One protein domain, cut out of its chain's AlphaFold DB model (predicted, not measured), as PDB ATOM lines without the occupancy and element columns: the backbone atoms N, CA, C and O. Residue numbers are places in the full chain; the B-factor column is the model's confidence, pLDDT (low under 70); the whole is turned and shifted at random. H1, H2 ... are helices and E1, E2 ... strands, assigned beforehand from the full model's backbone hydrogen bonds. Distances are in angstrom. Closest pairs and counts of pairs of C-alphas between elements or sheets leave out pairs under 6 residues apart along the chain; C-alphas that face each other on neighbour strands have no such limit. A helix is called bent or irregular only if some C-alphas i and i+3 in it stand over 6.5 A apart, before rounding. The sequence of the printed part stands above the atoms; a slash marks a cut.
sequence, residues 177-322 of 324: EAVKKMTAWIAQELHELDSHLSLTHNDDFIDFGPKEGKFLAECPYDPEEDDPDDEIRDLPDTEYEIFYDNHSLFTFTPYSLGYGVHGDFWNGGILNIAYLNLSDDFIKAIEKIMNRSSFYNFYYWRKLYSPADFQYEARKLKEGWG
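What this domain is: This is residues 177 to 322 of the 324 residues of an uncharacterized protein of Enterococcus villorum (UniProt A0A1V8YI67). A four-stranded sheet has two long helices, H1 and H5, side by side over one face, and no named helix on its other face; H6 folds back along H5, away from the sheet, and the short H4 sits over the same face as H1 and H5. Past one end of the strands, the short helices H2 and H3 lie on a looped arm, of which residues 224 to 229 stand free. The printed part has 146 residues, with six named helices and four named strands in the order H1 E1 H2 H3 E2 E3 E4 H4 H5 H6. The sheet runs E1 E2 E3 E4, all antiparallel, and the class is mixed, helices and strands. The whole is compact, with a radius of gyration of the C-alphas of 16.3 A and spans of 45 by 42 by 28 A.

Where its parts are: H1 covers residues 177 to 193, 24.2 A long, beginning at C-alpha 177 at (35.731, 31.453, -22.432). E1 is residues 197 to 201, 13.7 A, and H2 is residues 212 to 218, 10.0 A. H3, residues 231 to 234, is irregular, but only just: C-alphas 231 and 234 are 6.6 A apart. E2 is residues 240 to 244, 13.6 A; E3 is residues 247 to 252, 15.0 A; E4 is residues 257 to 259, 6.9 A. H4, residues 272 to 275, measures 4.8 A. H5, residues 280 to 304, is the longest helix at 35.6 A and begins at C-alpha 280 at (63.918, 32.878, -4.754); it is irregular, with C-alphas 300 and 303 being 7.8 A apart. H6, residues 307 to 321, is 20.8 A long and ends at C-alpha 321 at (51.294, 41.516, -4.579).

How they stand to each other: In the sheet, E1 and E4 are the edge strands. Between E1 and E2, N 198 and O 243 are 2.9 A apart, within hydrogen-bond range. E2, E3 and E4 form a meander, each strand the antiparallel neighbour of the one before; E2 and E3 are a hairpin, with N 242 and O 250 at 2.8 A, and E3 and E4 are another, with N 258 and O 251 at 2.7 A. H1 and H5 on one face make two layers, helices over a sheet. H1 is over E1 at a height over the sheet of 7.7 A and runs along the strands, at 10 degrees to E1 on the local plane; the closest C-alphas are those of Ala 187 and Leu 199, 5.7 A. H5, at a height of 10.9 A, is over E3 and only just over E2, with 3 of its C-alphas falling on E2. H1 and H5 touch at a shallow tilt of 15 degrees, opposite ways, the closest C-alphas being those of Ile 186 and Ile 289, 6.8 A; H5 touches H1 with residues 285 to 293 alone. H5 and H6 are a helical hairpin and touch at a shallow tilt of 9 degrees, opposite ways, closest at the C-alphas of Asn 291 and Trp 321, 6.2 A. H4 is on the same face as H5, and its closest C-alphas to E3 are those of Asn 272 and Leu 249, 5.7 A. H2 and H3 are not on the sheet and touch no helix. In H1, H2 and H6 every O i to N i+4 pair is within hydrogen-bond range, in H5 19 of 21 are, and H3 and H4 are too short for such a pair.

The domain as a whole: The two C-alphas farthest apart, those of Asn 267 and Pro 307, are 47.6 A from each other. The printed part has no cut. The links H2 to H3 and E4 to H4 are long; within the latter, residues 261 to 262 pair with residues 270 to 271, antiparallel. The mean pLDDT of the printed part is 85.6, and residues 226 to 232, 305 to 309 and 311 are under 70.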
ATOM      1  N   GLU A 177      34.788  30.886 -21.460       79.19
ATOM      2  CA  GLU A 177      35.731  31.453 -22.432       79.19
ATOM      3  C   GLU A 177      36.710  32.447 -21.796       79.19
ATOM      4  O   GLU A 177      37.835  32.602 -22.270       79.19
ATOM      5  N   ALA A 178      36.300  33.147 -20.734       78.50
ATOM      6  CA  ALA A 178      37.203  34.006 -19.973       78.50
ATOM      7  C   ALA A 178      38.193  33.168 -19.152       78.50
ATOM      8  O   ALA A 178      39.380  33.487 -19.162       78.50
ATOM      9  N   VAL A 179      37.719  32.085 -18.524       83.94
ATOM     10  CA  VAL A 179      38.565  31.122 -17.798       83.94
ATOM     11  C   VAL A 179      39.571  30.494 -18.756       83.94
ATOM     12  O   VAL A 179      40.766  30.669 -18.572       83.94
ATOM     13  N   LYS A 180      39.120  29.928 -19.879       86.44
ATOM     14  CA  LYS A 180      39.995  29.330 -20.899       86.44
ATOM     15  C   LYS A 180      41.081  30.283 -21.408       86.44
ATOM     16  O   LYS A 180      42.225  29.874 -21.602       86.44
ATOM     17  N   LYS A 181      40.742  31.558 -21.638       86.50
ATOM     18  CA  LYS A 181      41.726  32.584 -22.029       86.50
ATOM     19  C   LYS A 181      42.733  32.868 -20.920       86.50
ATOM     20  O   LYS A 181      43.907  33.051 -21.226       86.50
ATOM     21  N   MET A 182      42.281  32.904 -19.667       89.00
ATOM     22  CA  MET A 182      43.149  33.066 -18.504       89.00
ATOM     23  C   MET A 182      44.107  31.884 -18.373       89.00
ATOM     24  O   MET A 182      45.313  32.091 -18.327       89.00
ATOM     25  N   THR A 183      43.588  30.656 -18.407       94.81
ATOM     26  CA  THR A 183      44.372  29.418 -18.335       94.81
ATOM     27  C   THR A 183      45.442  29.372 -19.424       94.81
ATOM     28  O   THR A 183      46.604  29.101 -19.134       94.81
ATOM     29  N   ALA A 184      45.080  29.700 -20.670       95.25
ATOM     30  CA  ALA A 184      46.029  29.743 -21.781       95.25
ATOM     31  C   ALA A 184      47.124  30.803 -21.578       95.25
ATOM     32  O   ALA A 184      48.285  30.538 -21.881       95.25
ATOM     33  N   TRP A 185      46.769  31.979 -21.052       96.75
ATOM     34  CA  TRP A 185      47.739  33.026 -20.731       96.75
ATOM     35  C   TRP A 185      48.696  32.594 -19.611       96.75
ATOM     36  O   TRP A 185      49.904  32.711 -19.787       96.75
ATOM     37  N   ILE A 186      48.187  32.028 -18.506       96.81
ATOM     38  CA  ILE A 186      49.024  31.528 -17.399       96.81
ATOM     39  C   ILE A 186      49.995  30.464 -17.922       96.81
ATOM     40  O   ILE A 186      51.195  30.555 -17.679       96.81
ATOM     41  N   ALA A 187      49.492  29.478 -18.672       97.81
ATOM     42  CA  ALA A 187      50.316  28.407 -19.228       97.81
ATOM     43  C   ALA A 187      51.412  28.944 -20.164       97.81
ATOM     44  O   ALA A 187      52.542  28.462 -20.123       97.81
ATOM     45  N   GLN A 188      51.098  29.957 -20.978       97.31
ATOM     46  CA  GLN A 188      52.081  30.605 -21.842       97.31
ATOM     47  C   GLN A 188      53.156  31.343 -21.033       97.31
ATOM     48  O   GLN A 188      54.336  31.132 -21.292       97.31
ATOM     49  N   GLU A 189      52.783  32.167 -20.049       97.94
ATOM     50  CA  GLU A 189      53.752  32.913 -19.227       97.94
ATOM     51  C   GLU A 189      54.661  31.970 -18.432       97.94
ATOM     52  O   GLU A 189      55.860  32.219 -18.322       97.94
ATOM     53  N   LEU A 190      54.114  30.867 -17.910       98.25
ATOM     54  CA  LEU A 190      54.903  29.842 -17.226       98.25
ATOM     55  C   LEU A 190      55.893  29.172 -18.183       98.25
ATOM     56  O   LEU A 190      57.061  29.039 -17.837       98.25
ATOM     57  N   HIS A 191      55.456  28.809 -19.391       97.31
ATOM     58  CA  HIS A 191      56.328  28.191 -20.390       97.31
ATOM     59  C   HIS A 191      57.430  29.138 -20.895       97.31
ATOM     60  O   HIS A 191      58.553  28.706 -21.151       97.31
ATOM     61  N   GLU A 192      57.120  30.428 -21.051       97.81
ATOM     62  CA  GLU A 192      58.097  31.462 -21.411       97.81
ATOM     63  C   GLU A 192      59.096  31.734 -20.279       97.81
ATOM     64  O   GLU A 192      60.255  32.055 -20.553       97.81
ATOM     65  N   LEU A 193      58.660  31.593 -19.022       97.88
ATOM     66  CA  LEU A 193      59.524  31.683 -17.850       97.88
ATOM     67  C   LEU A 193      60.480  30.483 -17.767       97.88
ATOM     68  O   LEU A 193      61.677  30.687 -17.563       97.88
ATOM     69  N   ASP A 194      59.970  29.260 -17.934       97.81
ATOM     70  CA  ASP A 194      60.763  28.030 -18.029       97.81
ATOM     71  C   ASP A 194      59.977  26.892 -18.707       97.81
ATOM     72  O   ASP A 194      58.821  26.623 -18.384       97.81
ATOM     73  N   SER A 195      60.625  26.157 -19.614       96.75
ATOM     74  CA  SER A 195      60.001  25.047 -20.344       96.75
ATOM     75  C   SER A 195      59.611  23.839 -19.484       96.75
ATOM     76  O   SER A 195      58.826  23.013 -19.948       96.75
ATOM     77  N   HIS A 196      60.160  23.714 -18.273       97.50
ATOM     78  CA  HIS A 196      59.829  22.663 -17.309       97.50
ATOM     79  C   HIS A 196      58.553  22.966 -16.514       97.50
ATOM     80  O   HIS A 196      58.016  22.069 -15.863       97.50
ATOM     81  N   LEU A 197      58.055  24.207 -16.555       98.44
ATOM     82  CA  LEU A 197      56.814  24.568 -15.886       98.44
ATOM     83  C   LEU A 197      55.598  24.110 -16.696       98.44
ATOM     84  O   LEU A 197      55.520  24.298 -17.912       98.44
ATOM     85  N   SER A 198      54.613  23.546 -16.003       97.69
ATOM     86  CA  SER A 198      53.313  23.203 -16.581       97.69
ATOM     87  C   SER A 198      52.169  23.570 -15.641       97.69
ATOM     88  O   SER A 198      52.377  23.817 -14.454       97.69
ATOM     89  N   LEU A 199      50.963  23.661 -16.202       98.00
ATOM     90  CA  LEU A 199      49.751  24.078 -15.508       98.00
ATOM     91  C   LEU A 199      48.643  23.056 -15.752       98.00
ATOM     92  O   LEU A 199      48.344  22.738 -16.906       98.00
ATOM     93  N   THR A 200      47.986  22.633 -14.680       96.75
ATOM     94  CA  THR A 200      46.715  21.907 -14.726       96.75
ATOM     95  C   THR A 200      45.596  22.833 -14.261       96.75
ATOM     96  O   THR A 200      45.794  23.634 -13.348       96.75
ATOM     97  N   HIS A 201      44.432  22.740 -14.905       95.44
ATOM     98  CA  HIS A 201      43.200  23.424 -14.508       95.44
ATOM     99  C   HIS A 201      42.160  22.382 -14.102       95.44
ATOM    100  O   HIS A 201      41.988  21.389 -14.811       95.44
ATOM    101  N   ASN A 202      41.476  22.617 -12.987       92.00
ATOM    102  CA  ASN A 202      40.342  21.816 -12.563       92.00
ATOM    103  C   ASN A 202      39.045  22.394 -13.151       92.00
ATOM    104  O   ASN A 202      38.552  23.424 -12.696       92.00
ATOM    105  N   ASP A 203      38.491  21.720 -14.161       84.75
ATOM    106  CA  ASP A 203      37.267  22.157 -14.846       84.75
ATOM    107  C   ASP A 203      36.017  22.120 -13.943       84.75
ATOM    108  O   ASP A 203      35.036  22.804 -14.248       84.75
ATOM    109  N   ASP A 204      36.068  21.386 -12.828       82.19
ATOM    110  CA  ASP A 204      34.984  21.298 -11.844       82.19
ATOM    111  C   ASP A 204      35.034  22.437 -10.805       82.19
ATOM    112  O   ASP A 204      34.120  22.579  -9.993       82.19
ATOM    113  N   PHE A 205      36.078  23.279 -10.812       86.06
ATOM    114  CA  PHE A 205      36.203  24.385  -9.862       86.06
ATOM    115  C   PHE A 205      35.115  25.451 -10.069       86.06
ATOM    116  O   PHE A 205      34.892  25.969 -11.172       86.06
ATOM    117  N   ILE A 206      34.488  25.860  -8.966       78.50
ATOM    118  CA  ILE A 206      33.448  26.886  -8.945       78.50
ATOM    119  C   ILE A 206      33.972  28.146  -8.250       78.50
ATOM    120  O   ILE A 206      34.264  28.158  -7.058       78.50
ATOM    121  N   ASP A 207      34.016  29.262  -8.982       80.88
ATOM    122  CA  ASP A 207      34.278  30.574  -8.385       80.88
ATOM    123  C   ASP A 207      32.980  31.165  -7.810       80.88
ATOM    124  O   ASP A 207      32.129  31.656  -8.548       80.88
ATOM    125  N   PHE A 208      32.828  31.167  -6.486       75.81
ATOM    126  CA  PHE A 208      31.660  31.751  -5.808       75.81
ATOM    127  C   PHE A 208      31.686  33.292  -5.735       75.81
ATOM    128  O   PHE A 208      30.758  33.930  -5.229       75.81
ATOM    129  N   GLY A 209      32.722  33.922  -6.286       81.06
ATOM    130  CA  GLY A 209      32.969  35.352  -6.198       81.06
ATOM    131  C   GLY A 209      33.736  35.748  -4.929       81.06
ATOM    132  O   GLY A 209      34.023  34.917  -4.072       81.06
ATOM    133  N   PRO A 210      34.087  37.035  -4.773       78.88
ATOM    134  CA  PRO A 210      35.154  37.424  -3.851       78.88
ATOM    135  C   PRO A 210      34.871  37.269  -2.361       78.88
ATOM    136  O   PRO A 210      35.812  37.176  -1.580       78.88
ATOM    137  N   LYS A 211      33.605  37.313  -1.939       78.69
ATOM    138  CA  LYS A 211      33.249  37.207  -0.520       78.69
ATOM    139  C   LYS A 211      33.113  35.742  -0.120       78.69
ATOM    140  O   LYS A 211      33.770  35.310   0.820       78.69
ATOM    141  N   GLU A 212      32.284  35.005  -0.847       75.06
ATOM    142  CA  GLU A 212      32.013  33.591  -0.596       75.06
ATOM    143  C   GLU A 212      33.228  32.720  -0.946       75.06
ATOM    144  O   GLU A 212      33.664  31.922  -0.125       75.06
ATOM    145  N   GLY A 213      33.857  32.942  -2.104       79.62
ATOM    146  CA  GLY A 213      35.052  32.203  -2.518       79.62
ATOM    147  C   GLY A 213      36.244  32.427  -1.588       79.62
ATOM    148  O   GLY A 213      36.988  31.492  -1.313       79.62
ATOM    149  N   LYS A 214      36.397  33.635  -1.029       82.38
ATOM    150  CA  LYS A 214      37.418  33.889  -0.006       82.38
ATOM    151  C   LYS A 214      37.128  33.150   1.300       82.38
ATOM    152  O   LYS A 214      38.058  32.629   1.898       82.38
ATOM    153  N   PHE A 215      35.871  33.111   1.736       79.62
ATOM    154  CA  PHE A 215      35.491  32.360   2.933       79.62
ATOM    155  C   PHE A 215      35.799  30.866   2.770       79.62
ATOM    156  O   PHE A 215      36.477  30.304   3.618       79.62
ATOM    157  N   LEU A 216      35.387  30.260   1.652       77.62
ATOM    158  CA  LEU A 216      35.673  28.851   1.352       77.62
ATOM    159  C   LEU A 216      37.177  28.565   1.269       77.62
ATOM    160  O   LEU A 216      37.648  27.536   1.726       77.62
ATOM    161  N   ALA A 217      37.948  29.504   0.725       82.75
ATOM    162  CA  ALA A 217      39.395  29.383   0.647       82.75
ATOM    163  C   ALA A 217      40.098  29.491   2.019       82.75
ATOM    164  O   ALA A 217      41.192  28.957   2.187       82.75
ATOM    165  N   GLU A 218      39.506  30.205   2.983       78.25
ATOM    166  CA  GLU A 218      40.005  30.329   4.364       78.25
ATOM    167  C   GLU A 218      39.498  29.201   5.281       78.25
ATOM    168  O   GLU A 218      40.085  28.961   6.336       78.25
ATOM    169  N   CYS A 219      38.415  28.531   4.890       76.75
ATOM    170  CA  CYS A 219      37.768  27.447   5.622       76.75
ATOM    171  C   CYS A 219      37.462  26.284   4.658       76.75
ATOM    172  O   CYS A 219      36.289  26.060   4.349       76.75
ATOM    173  N   PRO A 220      38.496  25.603   4.120       76.81
ATOM    174  CA  PRO A 220      38.286  24.409   3.310       76.81
ATOM    175  C   PRO A 220      37.720  23.281   4.177       76.81
ATOM    176  O   PRO A 220      37.882  23.304   5.395       76.81
ATOM    177  N   TYR A 221      37.105  22.291   3.534       76.06
ATOM    178  CA  TYR A 221      36.595  21.104   4.214       76.06
ATOM    179  C   TYR A 221      37.719  20.346   4.929       76.06
ATOM    180  O   TYR A 221      38.712  19.970   4.296       76.06
ATOM    181  N   ASP A 222      37.540  20.082   6.218       76.81
ATOM    182  CA  ASP A 222      38.412  19.237   7.022       76.81
ATOM    183  C   ASP A 222      37.705  17.907   7.345       76.81
ATOM    184  O   ASP A 222      36.819  17.869   8.195       76.81
ATOM    185  N   PRO A 223      38.103  16.776   6.733       75.75
ATOM    186  CA  PRO A 223      37.470  15.482   6.988       75.75
ATOM    187  C   PRO A 223      37.634  14.970   8.432       75.75
ATOM    188  O   PRO A 223      36.988  13.983   8.793       75.75
ATOM    189  N   GLU A 224      38.528  15.557   9.239       75.25
ATOM    190  CA  GLU A 224      38.694  15.210  10.656       75.25
ATOM    191  C   GLU A 224      37.761  16.006  11.581       75.25
ATOM    192  O   GLU A 224      37.400  15.502  12.651       75.25
ATOM    193  N   GLU A 225      37.375  17.224  11.189       73.81
ATOM    194  CA  GLU A 225      36.598  18.154  12.024       73.81
ATOM    195  C   GLU A 225      35.162  18.370  11.530       73.81
ATOM    196  O   GLU A 225      34.252  18.531  12.353       73.81
ATOM    197  N   ASP A 226      34.953  18.346  10.216       68.19
ATOM    198  CA  ASP A 226      33.690  18.678   9.572       68.19
ATOM    199  C   ASP A 226      32.792  17.451   9.383       68.19
ATOM    200  O   ASP A 226      33.220  16.291   9.397       68.19
ATOM    201  N   ASP A 227      31.494  17.712   9.228       65.81
ATOM    202  CA  ASP A 227      30.506  16.661   9.026       65.81
ATOM    203  C   ASP A 227      30.832  15.887   7.731       65.81
ATOM    204  O   ASP A 227      31.086  16.502   6.693       65.81
ATOM    205  N   PRO A 228      30.850  14.542   7.735       68.94
ATOM    206  CA  PRO A 228      30.959  13.763   6.511       68.94
ATOM    207  C   PRO A 228      29.951  14.170   5.441       68.94
ATOM    208  O   PRO A 228      30.265  14.013   4.268       68.94
ATOM    209  N   ASP A 229      28.784  14.681   5.821       58.00
ATOM    210  CA  ASP A 229      27.738  15.117   4.901       58.00
ATOM    211  C   ASP A 229      27.824  16.626   4.558       58.00
ATOM    212  O   ASP A 229      26.949  17.157   3.881       58.00
ATOM    213  N   ASP A 230      28.893  17.337   4.957       58.81
ATOM    214  CA  ASP A 230      29.075  18.751   4.596       58.81
ATOM    215  C   ASP A 230      29.188  18.937   3.071       58.81
ATOM    216  O   ASP A 230      29.929  18.242   2.368       58.81
ATOM    217  N   GLU A 231      28.473  19.924   2.542       57.75
ATOM    218  CA  GLU A 231      28.354  20.166   1.104       57.75
ATOM    219  C   GLU A 231      29.648  20.644   0.459       57.75
ATOM    220  O   GLU A 231      29.824  20.513  -0.754       57.75
ATOM    221  N   ILE A 232      30.542  21.237   1.252       67.94
ATOM    222  CA  ILE A 232      31.831  21.696   0.742       67.94
ATOM    223  C   ILE A 232      32.809  20.536   0.526       67.94
ATOM    224  O   ILE A 232      33.810  20.734  -0.157       67.94
ATOM    225  N   ARG A 233      32.514  19.329   1.040       72.44
ATOM    226  CA  ARG A 233      33.374  18.138   0.925       72.44
ATOM    227  C   ARG A 233      33.756  17.820  -0.513       72.44
ATOM    228  O   ARG A 233      34.903  17.481  -0.791       72.44
ATOM    229  N   ASP A 234      32.777  17.894  -1.410       74.06
ATOM    230  CA  ASP A 234      32.943  17.496  -2.807       74.06
ATOM    231  C   ASP A 234      33.325  18.692  -3.705       74.06
ATOM    232  O   ASP A 234      33.495  18.534  -4.917       74.06
ATOM    233  N   LEU A 235      33.486  19.893  -3.129       75.44
ATOM    234  CA  LEU A 235      33.963  21.061  -3.859       75.44
ATOM    235  C   LEU A 235      35.489  21.022  -3.996       75.44
ATOM    236  O   LEU A 235      36.196  20.839  -3.005       75.44
ATOM    237  N   PRO A 236      36.028  21.281  -5.200       81.31
ATOM    238  CA  PRO A 236      37.456  21.488  -5.349       81.31
ATOM    239  C   PRO A 236      37.942  22.685  -4.527       81.31
ATOM    240  O   PRO A 236      37.452  23.805  -4.678       81.31
ATOM    241  N   ASP A 237      38.970  22.460  -3.718       82.62
ATOM    242  CA  ASP A 237      39.657  23.487  -2.929       82.62
ATOM    243  C   ASP A 237      40.642  24.329  -3.765       82.62
ATOM    244  O   ASP A 237      41.159  25.355  -3.313       82.62
ATOM    245  N   THR A 238      40.902  23.902  -5.004       89.94
ATOM    246  CA  THR A 238      41.948  24.424  -5.885       89.94
ATOM    247  C   THR A 238      41.460  24.521  -7.335       89.94
ATOM    248  O   THR A 238      40.772  23.637  -7.846       89.94
ATOM    249  N   GLU A 239      41.810  25.620  -8.018       93.44
ATOM    250  CA  GLU A 239      41.481  25.826  -9.441       93.44
ATOM    251  C   GLU A 239      42.640  25.399 -10.343       93.44
ATOM    252  O   GLU A 239      42.446  24.777 -11.386       93.44
ATOM    253  N   TYR A 240      43.857  25.766  -9.946       97.19
ATOM    254  CA  TYR A 240      45.062  25.552 -10.727       97.19
ATOM    255  C   TYR A 240      46.137  24.860  -9.907       97.19
ATOM    256  O   TYR A 240      46.293  25.121  -8.714       97.19
ATOM    257  N   GLU A 241      46.953  24.071 -10.594       97.75
ATOM    258  CA  GLU A 241      48.171  23.495 -10.042       97.75
ATOM    259  C   GLU A 241      49.337  23.707 -11.010       97.75
ATOM    260  O   GLU A 241      49.239  23.410 -12.203       97.75
ATOM    261  N   ILE A 242      50.432  24.266 -10.494       98.25
ATOM    262  CA  ILE A 242      51.668  24.526 -11.227       98.25
ATOM    263  C   ILE A 242      52.677  23.452 -10.860       98.25
ATOM    264  O   ILE A 242      53.025  23.291  -9.689       98.25
ATOM    265  N   PHE A 243      53.215  22.787 -11.873       98.12
ATOM    266  CA  PHE A 243      54.256  21.779 -11.725       98.12
ATOM    267  C   PHE A 243      55.574  22.277 -12.300       98.12
ATOM    268  O   PHE A 243      55.584  23.007 -13.289       98.12
ATOM    269  N   TYR A 244      56.680  21.817 -11.723       97.50
ATOM    270  CA  TYR A 244      57.997  21.832 -12.352       97.50
ATOM    271  C   TYR A 244      58.405  20.386 -12.622       97.50
ATOM    272  O   TYR A 244      58.528  19.582 -11.692       97.50
ATOM    273  N   ASP A 245      58.546  20.040 -13.900       93.81
ATOM    274  CA  ASP A 245      58.531  18.660 -14.382       93.81
ATOM    275  C   ASP A 245      57.289  17.911 -13.863       93.81
ATOM    276  O   ASP A 245      56.178  18.165 -14.316       93.81
ATOM    277  N   ASN A 246      57.462  17.018 -12.884       92.94
ATOM    278  CA  ASN A 246      56.387  16.225 -12.274       92.94
ATOM    279  C   ASN A 246      56.180  16.547 -10.784       92.94
ATOM    280  O   ASN A 246      55.511  15.797 -10.073       92.94
ATOM    281  N   HIS A 247      56.788  17.625 -10.287       95.88
ATOM    282  CA  HIS A 247      56.661  18.054  -8.900       95.88
ATOM    283  C   HIS A 247      55.691  19.223  -8.808       95.88
ATOM    284  O   HIS A 247      55.961  20.290  -9.356       95.88
ATOM    285  N   SER A 248      54.586  19.032  -8.088       96.44
ATOM    286  CA  SER A 248      53.668  20.120  -7.750       96.44
ATOM    287  C   SER A 248      54.416  21.186  -6.952       96.44
ATOM    288  O   SER A 248      55.005  20.885  -5.912       96.44
ATOM    289  N   LEU A 249      54.456  22.414  -7.454       97.06
ATOM    290  CA  LEU A 249      55.067  23.542  -6.758       97.06
ATOM    291  C   LEU A 249      54.025  24.330  -5.977       97.06
ATOM    292  O   LEU A 249      54.231  24.614  -4.798       97.06
ATOM    293  N   PHE A 250      52.924  24.671  -6.642       97.19
ATOM    294  CA  PHE A 250      51.882  25.535  -6.105       97.19
ATOM    295  C   PHE A 250      50.519  25.044  -6.556       97.19
ATOM    296  O   PHE A 250      50.333  24.719  -7.728       97.19
ATOM    297  N   THR A 251      49.557  25.087  -5.650       95.19
ATOM    298  CA  THR A 251      48.135  25.036  -5.980       95.19
ATOM    299  C   THR A 251      47.546  26.404  -5.692       95.19
ATOM    300  O   THR A 251      47.978  27.073  -4.758       95.19
ATOM    301  N   PHE A 252      46.596  26.887  -6.482       95.00
ATOM    302  CA  PHE A 252      45.992  28.180  -6.181       95.00
ATOM    303  C   PHE A 252      44.566  28.313  -6.697       95.00
ATOM    304  O   PHE A 252      44.134  27.663  -7.651       95.00
ATOM    305  N   THR A 253      43.851  29.214  -6.038       92.25
ATOM    306  CA  THR A 253      42.581  29.782  -6.479       92.25
ATOM    307  C   THR A 253      42.778  31.292  -6.651       92.25
ATOM    308  O   THR A 253      43.830  31.838  -6.303       92.25
ATOM    309  N   PRO A 254      41.765  32.037  -7.112       88.81
ATOM    310  CA  PRO A 254      41.821  33.492  -7.074       88.81
ATOM    311  C   PRO A 254      41.930  34.094  -5.661       88.81
ATOM    312  O   PRO A 254      42.151  35.303  -5.538       88.81
ATOM    313  N   TYR A 255      41.732  33.288  -4.610       89.19
ATOM    314  CA  TYR A 255      41.590  33.732  -3.221       89.19
ATOM    315  C   TYR A 255      42.629  33.136  -2.263       89.19
ATOM    316  O   TYR A 255      42.876  33.728  -1.212       89.19
ATOM    317  N   SER A 256      43.253  32.013  -2.619       89.25
ATOM    318  CA  SER A 256      44.227  31.287  -1.797       89.25
ATOM    319  C   SER A 256      45.380  30.725  -2.620       89.25
ATOM    320  O   SER A 256      45.279  30.523  -3.829       89.25
ATOM    321  N   LEU A 257      46.481  30.457  -1.919       91.00
ATOM    322  CA  LEU A 257      47.689  29.834  -2.438       91.00
ATOM    323  C   LEU A 257      48.093  28.689  -1.503       91.00
ATOM    324  O   LEU A 257      48.230  28.894  -0.297       91.00
ATOM    325  N   GLY A 258      48.313  27.517  -2.080       90.88
ATOM    326  CA  GLY A 258      48.907  26.341  -1.463       90.88
ATOM    327  C   GLY A 258      50.290  26.040  -2.044       90.88
ATOM    328  O   GLY A 258      50.661  26.510  -3.122       90.88
ATOM    329  N   TYR A 259      51.066  25.247  -1.308       92.50
ATOM    330  CA  TYR A 259      52.434  24.881  -1.665       92.50
ATOM    331  C   TYR A 259      52.561  23.364  -1.731       92.50
ATOM    332  O   TYR A 259      52.188  22.662  -0.790       92.50
ATOM    333  N   GLY A 260      53.136  22.856  -2.817       92.00
ATOM    334  CA  GLY A 260      53.407  21.435  -2.965       92.00
ATOM    335  C   GLY A 260      54.549  20.981  -2.055       92.00
ATOM    336  O   GLY A 260      55.553  21.682  -1.874       92.00
ATOM    337  N   VAL A 261      54.406  19.788  -1.478       92.56
ATOM    338  CA  VAL A 261      55.327  19.235  -0.475       92.56
ATOM    339  C   VAL A 261      55.906  17.909  -0.967       92.56
ATOM    340  O   VAL A 261      55.210  17.067  -1.530       92.56
ATOM    341  N   HIS A 262      57.207  17.727  -0.755       90.12
ATOM    342  CA  HIS A 262      57.905  16.462  -0.906       90.12
ATOM    343  C   HIS A 262      57.887  15.690   0.417       90.12
ATOM    344  O   HIS A 262      58.387  16.176   1.438       90.12
ATOM    345  N   GLY A 263      57.382  14.457   0.379       86.56
ATOM    346  CA  GLY A 263      57.239  13.608   1.562       86.56
ATOM    347  C   GLY A 263      55.959  13.901   2.346       86.56
ATOM    348  O   GLY A 263      55.034  14.525   1.838       86.56
ATOM    349  N   ASP A 264      55.897  13.409   3.581       81.56
ATOM    350  CA  ASP A 264      54.731  13.575   4.451       81.56
ATOM    351  C   ASP A 264      54.782  14.928   5.167       81.56
ATOM    352  O   ASP A 264      55.663  15.166   5.996       81.56
ATOM    353  N   PHE A 265      53.823  15.801   4.858       78.25
ATOM    354  CA  PHE A 265      53.706  17.137   5.438       78.25
ATOM    355  C   PHE A 265      53.718  17.127   6.974       78.25
ATOM    356  O   PHE A 265      54.432  17.917   7.591       78.25
ATOM    357  N   TRP A 266      53.008  16.186   7.597       78.94
ATOM    358  CA  TRP A 266      52.859  16.117   9.053       78.94
ATOM    359  C   TRP A 266      54.087  15.530   9.752       78.94
ATOM    360  O   TRP A 266      54.293  15.748  10.944       78.94
ATOM    361  N   ASN A 267      54.939  14.829   9.001       83.81
ATOM    362  CA  ASN A 267      56.109  14.124   9.517       83.81
ATOM    363  C   ASN A 267      57.438  14.673   8.966       83.81
ATOM    364  O   ASN A 267      58.393  13.925   8.753       83.81
ATOM    365  N   GLY A 268      57.528  15.995   8.785       82.31
ATOM    366  CA  GLY A 268      58.777  16.674   8.421       82.31
ATOM    367  C   GLY A 268      59.034  16.779   6.919       82.31
ATOM    368  O   GLY A 268      60.192  16.872   6.506       82.31
ATOM    369  N   GLY A 269      57.977  16.757   6.107       87.75
ATOM    370  CA  GLY A 269      58.038  17.054   4.680       87.75
ATOM    371  C   GLY A 269      58.652  18.428   4.396       87.75
ATOM    372  O   GLY A 269      58.665  19.329   5.237       87.75
ATOM    373  N   ILE A 270      59.183  18.583   3.186       92.62
ATOM    374  CA  ILE A 270      59.837  19.815   2.728       92.62
ATOM    375  C   ILE A 270      59.103  20.353   1.508       92.62
ATOM    376  O   ILE A 270      58.655  19.581   0.669       92.62
ATOM    377  N   LEU A 271      58.987  21.673   1.374       93.19
ATOM    378  CA  LEU A 271      58.349  22.255   0.191       93.19
ATOM    379  C   LEU A 271      59.106  21.844  -1.078       93.19
ATOM    380  O   LEU A 271      60.341  21.869  -1.091       93.19
ATOM    381  N   ASN A 272      58.388  21.515  -2.153       94.75
ATOM    382  CA  ASN A 272      59.006  21.092  -3.414       94.75
ATOM    383  C   ASN A 272      59.947  22.169  -3.975       94.75
ATOM    384  O   ASN A 272      61.009  21.837  -4.493       94.75
ATOM    385  N   ILE A 273      59.636  23.454  -3.774       94.88
ATOM    386  CA  ILE A 273      60.526  24.570  -4.136       94.88
ATOM    387  C   ILE A 273      61.905  24.481  -3.456       94.88
ATOM    388  O   ILE A 273      62.925  24.754  -4.086       94.88
ATOM    389  N   ALA A 274      61.949  24.040  -2.195       93.31
ATOM    390  CA  ALA A 274      63.181  23.876  -1.431       93.31
ATOM    391  C   ALA A 274      63.872  22.549  -1.768       93.31
ATOM    392  O   ALA A 274      65.090  22.512  -1.925       93.31
ATOM    393  N   TYR A 275      63.098  21.471  -1.931       94.62
ATOM    394  CA  TYR A 275      63.599  20.162  -2.357       94.62
ATOM    395  C   TYR A 275      64.334  20.231  -3.701       94.62
ATOM    396  O   TYR A 275      65.423  19.681  -3.846       94.62
ATOM    397  N   LEU A 276      63.755  20.951  -4.662       95.56
ATOM    398  CA  LEU A 276      64.315  21.161  -5.995       95.56
ATOM    399  C   LEU A 276      65.381  22.264  -6.030       95.56
ATOM    400  O   LEU A 276      65.988  22.488  -7.075       95.56
ATOM    401  N   ASN A 277      65.630  22.936  -4.899       95.75
ATOM    402  CA  ASN A 277      66.593  24.027  -4.769       95.75
ATOM    403  C   ASN A 277      66.363  25.145  -5.810       95.75
ATOM    404  O   ASN A 277      67.306  25.640  -6.436       95.75
ATOM    405  N   LEU A 278      65.094  25.519  -6.014       96.12
ATOM    406  CA  LEU A 278      64.712  26.611  -6.907       96.12
ATOM    407  C   LEU A 278      65.096  27.956  -6.280       96.12
ATOM    408  O   LEU A 278      64.952  28.159  -5.078       96.12
ATOM    409  N   SER A 279      65.590  28.889  -7.095       96.69
ATOM    410  CA  SER A 279      65.997  30.208  -6.599       96.69
ATOM    411  C   SER A 279      64.797  31.080  -6.217       96.69
ATOM    412  O   SER A 279      63.792  31.077  -6.929       96.69
ATOM    413  N   ASP A 280      64.947  31.922  -5.194       95.69
ATOM    414  CA  ASP A 280      63.918  32.878  -4.754       95.69
ATOM    415  C   ASP A 280      63.395  33.780  -5.881       95.69
ATOM    416  O   ASP A 280      62.204  34.078  -5.936       95.69
ATOM    417  N   ASP A 281      64.267  34.226  -6.790       96.50
ATOM    418  CA  ASP A 281      63.867  35.096  -7.904       96.50
ATOM    419  C   ASP A 281      62.969  34.360  -8.907       96.50
ATOM    420  O   ASP A 281      62.013  34.934  -9.427       96.50
ATOM    421  N   PHE A 282      63.236  33.070  -9.127       97.19
ATOM    422  CA  PHE A 282      62.398  32.203  -9.952       97.19
ATOM    423  C   PHE A 282      61.028  31.975  -9.306       97.19
ATOM    424  O   PHE A 282      60.000  32.141  -9.957       97.19
ATOM    425  N   ILE A 283      61.006  31.693  -8.000       96.25
ATOM    426  CA  ILE A 283      59.772  31.522  -7.219       96.25
ATOM    427  C   ILE A 283      58.910  32.790  -7.280       96.25
ATOM    428  O   ILE A 283      57.734  32.722  -7.633       96.25
ATOM    429  N   LYS A 284      59.505  33.967  -7.049       95.12
ATOM    430  CA  LYS A 284      58.800  35.258  -7.130       95.12
ATOM    431  C   LYS A 284      58.242  35.549  -8.521       95.12
ATOM    432  O   LYS A 284      57.208  36.208  -8.639       95.12
ATOM    433  N   ALA A 285      58.914  35.102  -9.581       96.62
ATOM    434  CA  ALA A 285      58.407  35.256 -10.942       96.62
ATOM    435  C   ALA A 285      57.126  34.431 -11.158       96.62
ATOM    436  O   ALA A 285      56.157  34.962 -11.701       96.62
ATOM    437  N   ILE A 286      57.086  33.191 -10.655       97.25
ATOM    438  CA  ILE A 286      55.883  32.341 -10.677       97.25
ATOM    439  C   ILE A 286      54.762  32.982  -9.844       97.25
ATOM    440  O   ILE A 286      53.643  33.147 -10.332       97.25
ATOM    441  N   GLU A 287      55.064  33.432  -8.623       95.56
ATOM    442  CA  GLU A 287      54.102  34.130  -7.757       95.56
ATOM    443  C   GLU A 287      53.525  35.385  -8.417       95.56
ATOM    444  O   GLU A 287      52.329  35.649  -8.303       95.56
ATOM    445  N   LYS A 288      54.328  36.144  -9.173       94.88
ATOM    446  CA  LYS A 288      53.836  37.319  -9.908       94.88
ATOM    447  C   LYS A 288      52.835  36.935 -11.005       94.88
ATOM    448  O   LYS A 288      51.887  37.691 -11.226       94.88
ATOM    449  N   ILE A 289      53.004  35.787 -11.668       95.50
ATOM    450  CA  ILE A 289      52.035  35.265 -12.650       95.50
ATOM    451  C   ILE A 289      50.724  34.884 -11.944       95.50
ATOM    452  O   ILE A 289      49.659  35.335 -12.370       95.50
ATOM    453  N   MET A 290      50.800  34.143 -10.830       95.69
ATOM    454  CA  MET A 290      49.627  33.767 -10.021       95.69
ATOM    455  C   MET A 290      48.886  35.001  -9.486       95.69
ATOM    456  O   MET A 290      47.682  35.152  -9.658       95.69
ATOM    457  N   ASN A 291      49.604  35.966  -8.919       93.19
ATOM    458  CA  ASN A 291      48.993  37.185  -8.398       93.19
ATOM    459  C   ASN A 291      48.317  38.019  -9.498       93.19
ATOM    460  O   ASN A 291      47.268  38.624  -9.269       93.19
ATOM    461  N   ARG A 292      48.891  38.056 -10.708       89.19
ATOM    462  CA  ARG A 292      48.264  38.718 -11.861       89.19
ATOM    463  C   ARG A 292      46.968  38.030 -12.278       89.19
ATOM    464  O   ARG A 292      45.996  38.741 -12.533       89.19
ATOM    465  N   SER A 293      46.921  36.695 -12.322       90.31
ATOM    466  CA  SER A 293      45.680  35.979 -12.649       90.31
ATOM    467  C   SER A 293      44.597  36.233 -11.596       90.31
ATOM    468  O   SER A 293      43.478  36.605 -11.959       90.31
ATOM    469  N   SER A 294      44.940  36.177 -10.305       90.00
ATOM    470  CA  SER A 294      44.031  36.514  -9.199       90.00
ATOM    471  C   SER A 294      43.548  37.966  -9.274       90.00
ATOM    472  O   SER A 294      42.368  38.259  -9.062       90.00
ATOM    473  N   PHE A 295      44.414  38.901  -9.673       83.50
ATOM    474  CA  PHE A 295      44.028  40.295  -9.890       83.50
ATOM    475  C   PHE A 295      43.083  40.467 -11.087       83.50
ATOM    476  O   PHE A 295      42.115  41.226 -11.015       83.50
ATOM    477  N   TYR A 296      43.301  39.746 -12.186       84.94
ATOM    478  CA  TYR A 296      42.354  39.736 -13.301       84.94
ATOM    479  C   TYR A 296      41.005  39.126 -12.908       84.94
ATOM    480  O   TYR A 296      39.964  39.628 -13.341       84.94
ATOM    481  N   ASN A 297      41.007  38.125 -12.025       84.19
ATOM    482  CA  ASN A 297      39.790  37.588 -11.428       84.19
ATOM    483  C   ASN A 297      39.026  38.648 -10.627       84.19
ATOM    484  O   ASN A 297      37.825  38.843 -10.806       84.19
ATOM    485  N   PHE A 298      39.737  39.417  -9.803       80.50
ATOM    486  CA  PHE A 298      39.158  40.548  -9.085       80.50
ATOM    487  C   PHE A 298      38.522  41.578 -10.044       80.50
ATOM    488  O   PHE A 298      37.408  42.053  -9.812       80.50
ATOM    489  N   TYR A 299      39.160  41.861 -11.187       76.19
ATOM    490  CA  TYR A 299      38.593  42.730 -12.231       76.19
ATOM    491  C   TYR A 299      37.343  42.164 -12.904       76.19
ATOM    492  O   TYR A 299      36.459  42.944 -13.283       76.19
ATOM    493  N   TYR A 300      37.252  40.843 -13.069       79.56
ATOM    494  CA  TYR A 300      36.043  40.186 -13.568       79.56
ATOM    495  C   TYR A 300      34.849  40.491 -12.649       79.56
ATOM    496  O   TYR A 300      33.763  40.848 -13.115       79.56
ATOM    497  N   TRP A 301      35.090  40.483 -11.337       77.19
ATOM    498  CA  TRP A 301      34.091  40.752 -10.307       77.19
ATOM    499  C   TRP A 301      33.852  42.232  -9.992       77.19
ATOM    500  O   TRP A 301      33.046  42.539  -9.116       77.19
ATOM    501  N   ARG A 302      34.441  43.175 -10.742       71.88
ATOM    502  CA  ARG A 302      34.339  44.626 -10.468       71.88
ATOM    503  C   ARG A 302      32.913  45.158 -10.293       71.88
ATOM    504  O   ARG A 302      32.711  46.145  -9.600       71.88
ATOM    505  N   LYS A 303      31.921  44.519 -10.928       71.75
ATOM    506  CA  LYS A 303      30.501  44.907 -10.842       71.75
ATOM    507  C   LYS A 303      29.896  44.711  -9.447       71.75
ATOM    508  O   LYS A 303      28.834  45.258  -9.183       71.75
ATOM    509  N   LEU A 304      30.543  43.917  -8.593       71.88
ATOM    510  CA  LEU A 304      30.123  43.665  -7.213       71.88
ATOM    511  C   LEU A 304      30.592  44.758  -6.241       71.88
ATOM    512  O   LEU A 304      30.250  44.714  -5.066       71.88
ATOM    513  N   TYR A 305      31.368  45.729  -6.722       63.56
ATOM    514  CA  TYR A 305      31.957  46.787  -5.912       63.56
ATOM    515  C   TYR A 305      31.435  48.153  -6.346       63.56
ATOM    516  O   TYR A 305      31.169  48.393  -7.527       63.56
ATOM    517  N   SER A 306      31.371  49.093  -5.399       63.53
ATOM    518  CA  SER A 306      31.310  50.502  -5.775       63.53
ATOM    519  C   SER A 306      32.630  50.908  -6.455       63.53
ATOM    520  O   SER A 306      33.680  50.321  -6.171       63.53
ATOM    521  N   PRO A 307      32.638  51.931  -7.330       58.53
ATOM    522  CA  PRO A 307      33.879  52.407  -7.935       58.53
ATOM    523  C   PRO A 307      34.951  52.802  -6.908       58.53
ATOM    524  O   PRO A 307      36.133  52.586  -7.158       58.53
ATOM    525  N   ALA A 308      34.557  53.362  -5.760       56.41
ATOM    526  CA  ALA A 308      35.492  53.763  -4.710       56.41
ATOM    527  C   ALA A 308      36.117  52.546  -4.009       56.41
ATOM    528  O   ALA A 308      37.341  52.482  -3.886       56.41
ATOM    529  N   ASP A 309      35.295  51.562  -3.632       66.56
ATOM    530  CA  ASP A 309      35.760  50.344  -2.956       66.56
ATOM    531  C   ASP A 309      36.645  49.507  -3.879       66.56
ATOM    532  O   ASP A 309      37.704  49.033  -3.471       66.56
ATOM    533  N   PHE A 310      36.268  49.400  -5.159       72.12
ATOM    534  CA  PHE A 310      37.071  48.701  -6.156       72.12
ATOM    535  C   PHE A 310      38.463  49.321  -6.299       72.12
ATOM    536  O   PHE A 310      39.456  48.604  -6.322       72.12
ATOM    537  N   GLN A 311      38.554  50.651  -6.391       66.88
ATOM    538  CA  GLN A 311      39.838  51.345  -6.537       66.88
ATOM    539  C   GLN A 311      40.706  51.235  -5.280       66.88
ATOM    540  O   GLN A 311      41.928  51.123  -5.389       66.88
ATOM    541  N   TYR A 312      40.087  51.266  -4.098       77.88
ATOM    542  CA  TYR A 312      40.784  51.068  -2.833       77.88
ATOM    543  C   TYR A 312      41.381  49.657  -2.737       77.88
ATOM    544  O   TYR A 312      42.593  49.520  -2.556       77.88
ATOM    545  N   GLU A 313      40.569  48.617  -2.943       76.88
ATOM    546  CA  GLU A 313      41.043  47.230  -2.881       76.88
ATOM    547  C   GLU A 313      42.020  46.912  -4.021       76.88
ATOM    548  O   GLU A 313      43.053  46.295  -3.779       76.88
ATOM    549  N   ALA A 314      41.793  47.414  -5.242       73.38
ATOM    550  CA  ALA A 314      42.730  47.234  -6.354       73.38
ATOM    551  C   ALA A 314      44.128  47.772  -6.024       73.38
ATOM    552  O   ALA A 314      45.127  47.127  -6.342       73.38
ATOM    553  N   ARG A 315      44.212  48.950  -5.390       76.56
ATOM    554  CA  ARG A 315      45.492  49.540  -4.978       76.56
ATOM    555  C   ARG A 315      46.176  48.680  -3.921       76.56
ATOM    556  O   ARG A 315      47.348  48.358  -4.073       76.56
ATOM    557  N   LYS A 316      45.426  48.274  -2.899       87.00
ATOM    558  CA  LYS A 316      45.923  47.426  -1.814       87.00
ATOM    559  C   LYS A 316      46.453  46.085  -2.329       87.00
ATOM    560  O   LYS A 316      47.531  45.669  -1.921       87.00
ATOM    561  N   LEU A 317      45.728  45.433  -3.242       82.56
ATOM    562  CA  LEU A 317      46.161  44.181  -3.868       82.56
ATOM    563  C   LEU A 317      47.424  44.383  -4.708       82.56
ATOM    564  O   LEU A 317      48.368  43.614  -4.571       82.56
ATOM    565  N   LYS A 318      47.491  45.444  -5.525       79.81
ATOM    566  CA  LYS A 318      48.693  45.752  -6.316       79.81
ATOM    567  C   LYS A 318      49.933  45.961  -5.453       79.81
ATOM    568  O   LYS A 318      50.980  45.391  -5.747       79.81
ATOM    569  N   GLU A 319      49.802  46.752  -4.389       86.88
ATOM    570  CA  GLU A 319      50.887  47.016  -3.440       86.88
ATOM    571  C   GLU A 319      51.318  45.732  -2.719       86.88
ATOM    572  O   GLU A 319      52.509  45.430  -2.667       86.88
ATOM    573  N   GLY A 320      50.359  44.952  -2.211       85.75
ATOM    574  CA  GLY A 320      50.632  43.709  -1.486       85.75
ATOM    575  C   GLY A 320      51.217  42.594  -2.356       85.75
ATOM    576  O   GLY A 320      51.987  41.778  -1.860       85.75
ATOM    577  N   TRP A 321      50.882  42.567  -3.645       85.06
ATOM    578  CA  TRP A 321      51.294  41.516  -4.579       85.06
ATOM    579  C   TRP A 321      52.421  41.926  -5.536       85.06
ATOM    580  O   TRP A 321      52.782  41.155  -6.426       85.06
ATOM    581  N   GLY A 322      52.981  43.132  -5.387       83.69
ATOM    582  CA  GLY A 322      54.073  43.618  -6.240       83.69
ATOM    583  C   GLY A 322      53.681  43.746  -7.719       83.69
ATOM    584  O   GLY A 322      54.478  43.437  -8.614       83.69
TER     585      GLY A 322